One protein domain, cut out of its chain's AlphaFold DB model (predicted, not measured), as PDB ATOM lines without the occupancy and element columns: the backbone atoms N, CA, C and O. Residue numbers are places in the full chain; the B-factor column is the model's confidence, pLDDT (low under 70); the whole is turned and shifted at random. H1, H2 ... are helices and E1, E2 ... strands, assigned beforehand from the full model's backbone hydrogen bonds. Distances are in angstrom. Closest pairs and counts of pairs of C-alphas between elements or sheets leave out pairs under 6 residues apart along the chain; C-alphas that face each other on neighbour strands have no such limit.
ATOM      1  N   LEU A   2      86.719 112.722 125.049       73.12
ATOM      2  CA  LEU A   2      87.752 111.844 125.630       73.12
ATOM      3  C   LEU A   2      87.965 110.527 124.865       73.12
ATOM      4  O   LEU A   2      89.078 110.025 124.828       73.12
ATOM      5  N   GLU A   3      86.933 109.996 124.208       77.06
ATOM      6  CA  GLU A   3      87.072 108.835 123.311       77.06
ATOM      7  C   GLU A   3      87.882 109.183 122.057       77.06
ATOM      8  O   GLU A   3      88.733 108.413 121.626       77.06
ATOM      9  N   ASN A   4      87.688 110.388 121.515       84.12
ATOM     10  CA  ASN A   4      88.510 110.889 120.413       84.12
ATOM     11  C   ASN A   4      89.942 111.179 120.875       84.12
ATOM     12  O   ASN A   4      90.870 110.987 120.104       84.12
ATOM     13  N   PHE A   5      90.130 111.607 122.128       84.56
ATOM     14  CA  PHE A   5      91.463 111.782 122.701       84.56
ATOM     15  C   PHE A   5      92.227 110.453 122.725       84.56
ATOM     16  O   PHE A   5      93.350 110.409 122.241       84.56
ATOM     17  N   ALA A   6      91.593 109.367 123.184       84.75
ATOM     18  CA  ALA A   6      92.209 108.039 123.169       84.75
ATOM     19  C   ALA A   6      92.549 107.571 121.741       84.75
ATOM     20  O   ALA A   6      93.621 107.031 121.501       84.75
ATOM     21  N   LYS A   7      91.674 107.852 120.765       86.81
ATOM     22  CA  LYS A   7      91.925 107.529 119.349       86.81
ATOM     23  C   LYS A   7      93.095 108.303 118.733       86.81
ATOM     24  O   LYS A   7      93.755 107.776 117.849       86.81
ATOM     25  N   ILE A   8      93.312 109.554 119.145       89.06
ATOM     26  CA  ILE A   8      94.345 110.428 118.564       89.06
ATOM     27  C   ILE A   8      95.693 110.238 119.262       89.06
ATOM     28  O   ILE A   8      96.723 110.197 118.597       89.06
ATOM     29  N   PHE A   9      95.692 110.168 120.594       86.19
ATOM     30  CA  PHE A   9      96.914 110.200 121.402       86.19
ATOM     31  C   PHE A   9      97.316 108.834 121.958       86.19
ATOM     32  O   PHE A   9      98.485 108.656 122.281       86.19
ATOM     33  N   GLY A  10      96.385 107.881 122.037       87.31
ATOM     34  CA  GLY A  10      96.637 106.523 122.509       87.31
ATOM     35  C   GLY A  10      95.887 106.148 123.787       87.31
ATOM     36  O   GLY A  10      95.151 106.937 124.386       87.31
ATOM     37  N   GLU A  11      96.085 104.895 124.190       86.44
ATOM     38  CA  GLU A  11      95.522 104.288 125.397       86.44
ATOM     39  C   GLU A  11      96.108 104.908 126.675       86.44
ATOM     40  O   GLU A  11      97.221 105.443 126.693       86.44
ATOM     41  N   ARG A  12      95.367 104.785 127.780       83.50
ATOM     42  CA  ARG A  12      95.658 105.446 129.070       83.50
ATOM     43  C   ARG A  12      97.028 105.096 129.647       83.50
ATOM     44  O   ARG A  12      97.670 105.961 130.232       83.50
ATOM     45  N   ASP A  13      97.469 103.861 129.435       83.56
ATOM     46  CA  ASP A  13      98.721 103.342 129.991       83.56
ATOM     47  C   ASP A  13      99.945 103.777 129.171       83.56
ATOM     48  O   ASP A  13     101.055 103.841 129.689       83.56
ATOM     49  N   SER A  14      99.738 104.132 127.898       86.88
ATOM     50  CA  SER A  14     100.792 104.596 126.983       86.88
ATOM     51  C   SER A  14     100.980 106.114 126.958       86.88
ATOM     52  O   SER A  14     101.953 106.605 126.387       86.88
ATOM     53  N   VAL A  15     100.045 106.870 127.544       91.31
ATOM     54  CA  VAL A  15      99.998 108.330 127.419       91.31
ATOM     55  C   VAL A  15     100.266 108.996 128.758       91.31
ATOM     56  O   VAL A  15      99.507 108.857 129.718       91.31
ATOM     57  N   VAL A  16     101.308 109.823 128.769       92.44
ATOM     58  CA  VAL A  16     101.621 110.727 129.871       92.44
ATOM     59  C   VAL A  16     101.321 112.163 129.461       92.44
ATOM     60  O   VAL A  16     101.688 112.605 128.373       92.44
ATOM     61  N   ILE A  17     100.652 112.906 130.341       92.88
ATOM     62  CA  ILE A  17     100.224 114.281 130.089       92.88
ATOM     63  C   ILE A  17     100.938 115.222 131.061       92.88
ATOM     64  O   ILE A  17     100.628 115.254 132.251       92.88
ATOM     65  N   GLY A  18     101.858 116.028 130.537       93.25
ATOM     66  CA  GLY A  18     102.453 117.156 131.251       93.25
ATOM     67  C   GLY A  18     101.607 118.415 131.087       93.25
ATOM     68  O   GLY A  18     101.336 118.843 129.965       93.25
ATOM     69  N   ILE A  19     101.176 119.012 132.194       92.44
ATOM     70  CA  ILE A  19     100.438 120.279 132.207       92.44
ATOM     71  C   ILE A  19     101.217 121.254 133.064       92.44
ATOM     72  O   ILE A  19     101.629 120.921 134.169       92.44
ATOM     73  N   GLY A  20     101.405 122.465 132.569       89.75
ATOM     74  CA  GLY A  20     102.087 123.475 133.344       89.75
ATOM     75  C   GLY A  20     101.255 124.009 134.525       89.75
ATOM     76  O   GLY A  20     100.019 123.916 134.556       89.75
ATOM     77  N   ASP A  21     101.944 124.498 135.551       86.62
ATOM     78  CA  ASP A  21     101.374 124.960 136.816       86.62
ATOM     79  C   ASP A  21     100.827 126.394 136.780       86.62
ATOM     80  O   ASP A  21     100.339 126.891 137.801       86.62
ATOM     81  N   TRP A  22     100.831 127.059 135.617       81.31
ATOM     82  CA  TRP A  22     100.386 128.443 135.526       81.31
ATOM     83  C   TRP A  22      98.904 128.597 135.884       81.31
ATOM     84  O   TRP A  22      97.999 128.012 135.277       81.31
ATOM     85  N   GLU A  23      98.638 129.462 136.863       72.50
ATOM     86  CA  GLU A  23      97.289 129.799 137.300       72.50
ATOM     87  C   GLU A  23      96.990 131.282 137.072       72.50
ATOM     88  O   GLU A  23      97.691 132.193 137.527       72.50
ATOM     89  N   GLN A  24      95.869 131.540 136.401       74.94
ATOM     90  CA  GLN A  24      95.330 132.884 136.277       74.94
ATOM     91  C   GLN A  24      94.687 133.320 137.602       74.94
ATOM     92  O   GLN A  24      93.504 133.087 137.827       74.94
ATOM     93  N   LYS A  25      95.450 134.018 138.456       78.19
ATOM     94  CA  LYS A  25      94.961 134.524 139.758       78.19
ATOM     95  C   LYS A  25      93.821 135.546 139.639       78.19
ATOM     96  O   LYS A  25      92.977 135.640 140.523       78.19
ATOM     97  N   LYS A  26      93.790 136.327 138.552       82.88
ATOM     98  CA  LYS A  26      92.763 137.350 138.300       82.88
ATOM     99  C   LYS A  26      91.880 136.950 137.129       82.88
ATOM    100  O   LYS A  26      92.353 136.851 135.995       82.88
ATOM    101  N   HIS A  27      90.588 136.783 137.397       81.69
ATOM    102  CA  HIS A  27      89.587 136.539 136.365       81.69
ATOM    103  C   HIS A  27      89.550 137.697 135.355       81.69
ATOM    104  O   HIS A  27      89.566 138.875 135.729       81.69
ATOM    105  N   ARG A  28      89.547 137.377 134.055       80.31
ATOM    106  CA  ARG A  28      89.442 138.402 133.012       80.31
ATOM    107  C   ARG A  28      87.991 138.815 132.844       80.31
ATOM    108  O   ARG A  28      87.136 137.991 132.530       80.31
ATOM    109  N   LYS A  29      87.746 140.122 132.948       82.00
ATOM    110  CA  LYS A  29      86.430 140.721 132.714       82.00
ATOM    111  C   LYS A  29      85.868 140.250 131.366       82.00
ATOM    112  O   LYS A  29      86.564 140.316 130.351       82.00
ATOM    113  N   PHE A  30      84.617 139.788 131.374       82.81
ATOM    114  CA  PHE A  30      83.894 139.293 130.193       82.81
ATOM    115  C   PHE A  30      84.481 138.032 129.530       82.81
ATOM    116  O   PHE A  30      84.257 137.798 128.341       82.81
ATOM    117  N   LYS A  31      85.259 137.227 130.260       81.44
ATOM    118  CA  LYS A  31      85.748 135.922 129.793       81.44
ATOM    119  C   LYS A  31      85.329 134.827 130.761       81.44
ATOM    120  O   LYS A  31      85.184 135.074 131.948       81.44
ATOM    121  N   GLU A  32      85.119 133.620 130.254       81.62
ATOM    122  CA  GLU A  32      84.860 132.466 131.114       81.62
ATOM    123  C   GLU A  32      86.100 132.168 131.985       81.62
ATOM    124  O   GLU A  32      87.228 132.373 131.519       81.62
ATOM    125  N   PRO A  33      85.934 131.729 133.249       79.38
ATOM    126  CA  PRO A  33      87.051 131.260 134.059       79.38
ATOM    127  C   PRO A  33      87.815 130.112 133.388       79.38
ATOM    128  O   PRO A  33      87.223 129.191 132.823       79.38
ATOM    129  N   THR A  34      89.141 130.129 133.506       78.56
ATOM    130  CA  THR A  34      89.996 129.047 133.006       78.56
ATOM    131  C   THR A  34      89.731 127.763 133.795       78.56
ATOM    132  O   THR A  34      90.032 127.678 134.985       78.56
ATOM    133  N   LYS A  35      89.201 126.725 133.136       80.44
ATOM    134  CA  LYS A  35      88.836 125.433 133.754       80.44
ATOM    135  C   LYS A  35      90.038 124.504 133.997       80.44
ATOM    136  O   LYS A  35      89.933 123.300 133.789       80.44
ATOM    137  N   GLY A  36      91.172 125.033 134.459       81.50
ATOM    138  CA  GLY A  36      92.418 124.267 134.614       81.50
ATOM    139  C   GLY A  36      92.270 123.056 135.543       81.50
ATOM    140  O   GLY A  36      92.470 121.918 135.123       81.50
ATOM    141  N   LYS A  37      91.826 123.276 136.790       83.81
ATOM    142  CA  LYS A  37      91.611 122.200 137.783       83.81
ATOM    143  C   LYS A  37      90.588 121.164 137.303       83.81
ATOM    144  O   LYS A  37      90.822 119.966 137.417       83.81
ATOM    145  N   GLY A  38      89.478 121.622 136.719       87.62
ATOM    146  CA  GLY A  38      88.434 120.743 136.183       87.62
ATOM    147  C   GLY A  38      88.941 119.851 135.049       87.62
ATOM    148  O   GLY A  38      88.665 118.654 135.049       87.62
ATOM    149  N   PHE A  39      89.733 120.408 134.131       88.25
ATOM    150  CA  PHE A  39      90.311 119.668 133.012       88.25
ATOM    151  C   PHE A  39      91.326 118.615 133.476       88.25
ATOM    152  O   PHE A  39      91.251 117.463 133.053       88.25
ATOM    153  N   ARG A  40      92.206 118.960 134.427       90.56
ATOM    154  CA  ARG A  40      93.132 117.988 135.036       90.56
ATOM    155  C   ARG A  40      92.392 116.859 135.742       90.56
ATOM    156  O   ARG A  40      92.693 115.691 135.517       90.56
ATOM    157  N   ASN A  41      91.385 117.198 136.545       91.00
ATOM    158  CA  ASN A  41      90.573 116.209 137.252       91.00
ATOM    159  C   ASN A  41      89.817 115.297 136.285       91.00
ATOM    160  O   ASN A  41      89.657 114.114 136.565       91.00
ATOM    161  N   LEU A  42      89.358 115.824 135.150       91.31
ATOM    162  CA  LEU A  42      88.697 115.038 134.115       91.31
ATOM    163  C   LEU A  42      89.640 113.987 133.511       91.31
ATOM    164  O   LEU A  42      89.240 112.833 133.372       91.31
ATOM    165  N   LEU A  43      90.881 114.370 133.197       90.56
ATOM    166  CA  LEU A  43      91.902 113.460 132.670       90.56
ATOM    167  C   LEU A  43      92.314 112.407 133.711       90.56
ATOM    168  O   LEU A  43      92.285 111.214 133.408       90.56
ATOM    169  N   LYS A  44      92.570 112.827 134.960       91.12
ATOM    170  CA  LYS A  44      92.875 111.919 136.082       91.12
ATOM    171  C   LYS A  44      91.741 110.915 136.330       91.12
ATOM    172  O   LYS A  44      91.987 109.720 136.432       91.12
ATOM    173  N   LYS A  45      90.474 111.358 136.345       90.94
ATOM    174  CA  LYS A  45      89.296 110.475 136.514       90.94
ATOM    175  C   LYS A  45      89.149 109.430 135.410       90.94
ATOM    176  O   LYS A  45      88.476 108.425 135.613       90.94
ATOM    177  N   LYS A  46      89.721 109.677 134.232       87.00
ATOM    178  CA  LYS A  46      89.742 108.705 133.137       87.00
ATOM    179  C   LYS A  46      90.923 107.744 133.207       87.00
ATOM    180  O   LYS A  46      90.932 106.819 132.410       87.00
ATOM    181  N   GLY A  47      91.845 107.910 134.152       89.12
ATOM    182  CA  GLY A  47      92.988 107.021 134.346       89.12
ATOM    183  C   GLY A  47      94.243 107.420 133.573       89.12
ATOM    184  O   GLY A  47      95.156 106.615 133.495       89.12
ATOM    185  N   TYR A  48      94.308 108.629 133.002       91.88
ATOM    186  CA  TYR A  48      95.560 109.123 132.419       91.88
ATOM    187  C   TYR A  48      96.543 109.548 133.510       91.88
ATOM    188  O   TYR A  48      96.144 110.139 134.520       91.88
ATOM    189  N   GLN A  49      97.831 109.331 133.252       91.81
ATOM    190  CA  GLN A  49      98.919 109.854 134.073       91.81
ATOM    191  C   GLN A  49      99.097 111.344 133.772       91.81
ATOM    192  O   GLN A  49      99.485 111.730 132.668       91.81
ATOM    193  N   VAL A  50      98.751 112.198 134.738       92.88
ATOM    194  CA  VAL A  50      98.767 113.658 134.577       92.88
ATOM    195  C   VAL A  50      99.704 114.278 135.600       92.88
ATOM    196  O   VAL A  50      99.422 114.223 136.800       92.88
ATOM    197  N   TYR A  51     100.745 114.949 135.116       92.56
ATOM    198  CA  TYR A  51     101.741 115.632 135.933       92.56
ATOM    199  C   TYR A  51     101.607 117.145 135.815       92.56
ATOM    200  O   TYR A  51     101.314 117.678 134.742       92.56
ATOM    201  N   LEU A  52     101.820 117.831 136.938       91.81
ATOM    202  CA  LEU A  52     101.929 119.281 136.972       91.81
ATOM    203  C   LEU A  52     103.410 119.661 136.893       91.81
ATOM    204  O   LEU A  52     104.214 119.137 137.658       91.81
ATOM    205  N   VAL A  53     103.766 120.540 135.963       91.25
ATOM    206  CA  VAL A  53     105.154 120.908 135.659       91.25
ATOM    207  C   VAL A  53     105.362 122.384 135.964       91.25
ATOM    208  O   VAL A  53     104.562 123.208 135.534       91.25
ATOM    209  N   ASP A  54     106.455 122.724 136.648       89.94
ATOM    210  CA  ASP A  54     106.862 124.121 136.835       89.94
ATOM    211  C   ASP A  54     107.212 124.760 135.478       89.94
ATOM    212  O   ASP A  54     108.193 124.378 134.821       89.94
TER     213      ASP A  54
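What this domain is: This is residues 2 to 54 of the 177 residues of the protein "Hypothetical protein" of Polytomella parva (UniProt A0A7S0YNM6). Two short parallel strands, E1 and E2, lie side by side as a small wall, with the helix H2 running back over one of its faces, while the other face is bare. A small helix, H1, sits toward the end where E1 begins, and past the opposite end a long loop sticks out with residues 25 to 32. The printed part has 53 residues, in the order H1, E1, H2, E2; the class is mixed, helices and strands. It is loose, with a radius of gyration of the C-alphas of 13.2 A, and elongated, spanning 38 by 24 by 17 A.

How they stand to each other: H1, residues 2 to 9, is followed by a short link to E1, residues 16 to 20. H2, residues 36 to 45, is near E1, with 6 pairs of C-alphas within 10 A. H1 and H2 are only just apart, at 8.3 A. E2, residues 49 to 53, is parallel to its neighbour E1, at 27 degrees between their directions; N 17 and O 49, 2.9 A, and N 53 and O 19, 2.8 A, are within hydrogen-bond range. The closest C-alphas of H2 and E2 are those of Lys 44 and Val 50, 6.3 A apart. E1, H2 and E2 form a strand-helix-strand unit, two parallel neighbour strands with a helix between them in the chain, and its crossover is right-handed. H1 and E2 are apart. In H1 and H2 every O i to N i+4 pair is within hydrogen-bond range.

Where its parts are: H1 begins at C-alpha 2 (87.752, 111.844, 125.630) and measures 10.2 A. E1 measures 13.2 A. H2 measures 14.3 A from C-alpha 36 (92.418, 124.267, 134.614). E2 measures 12.8 A and ends at C-alpha 53 (105.154, 120.908, 135.659).

The domain as a whole: The two C-alphas farthest apart are those of Asp 13 and Lys 29, 39.4 A. The link from E1 to H2, residues 21 to 35, is long; that from H2 to E2 is tight. The printed part has no cut, and no printed residue is under 70 in pLDDT.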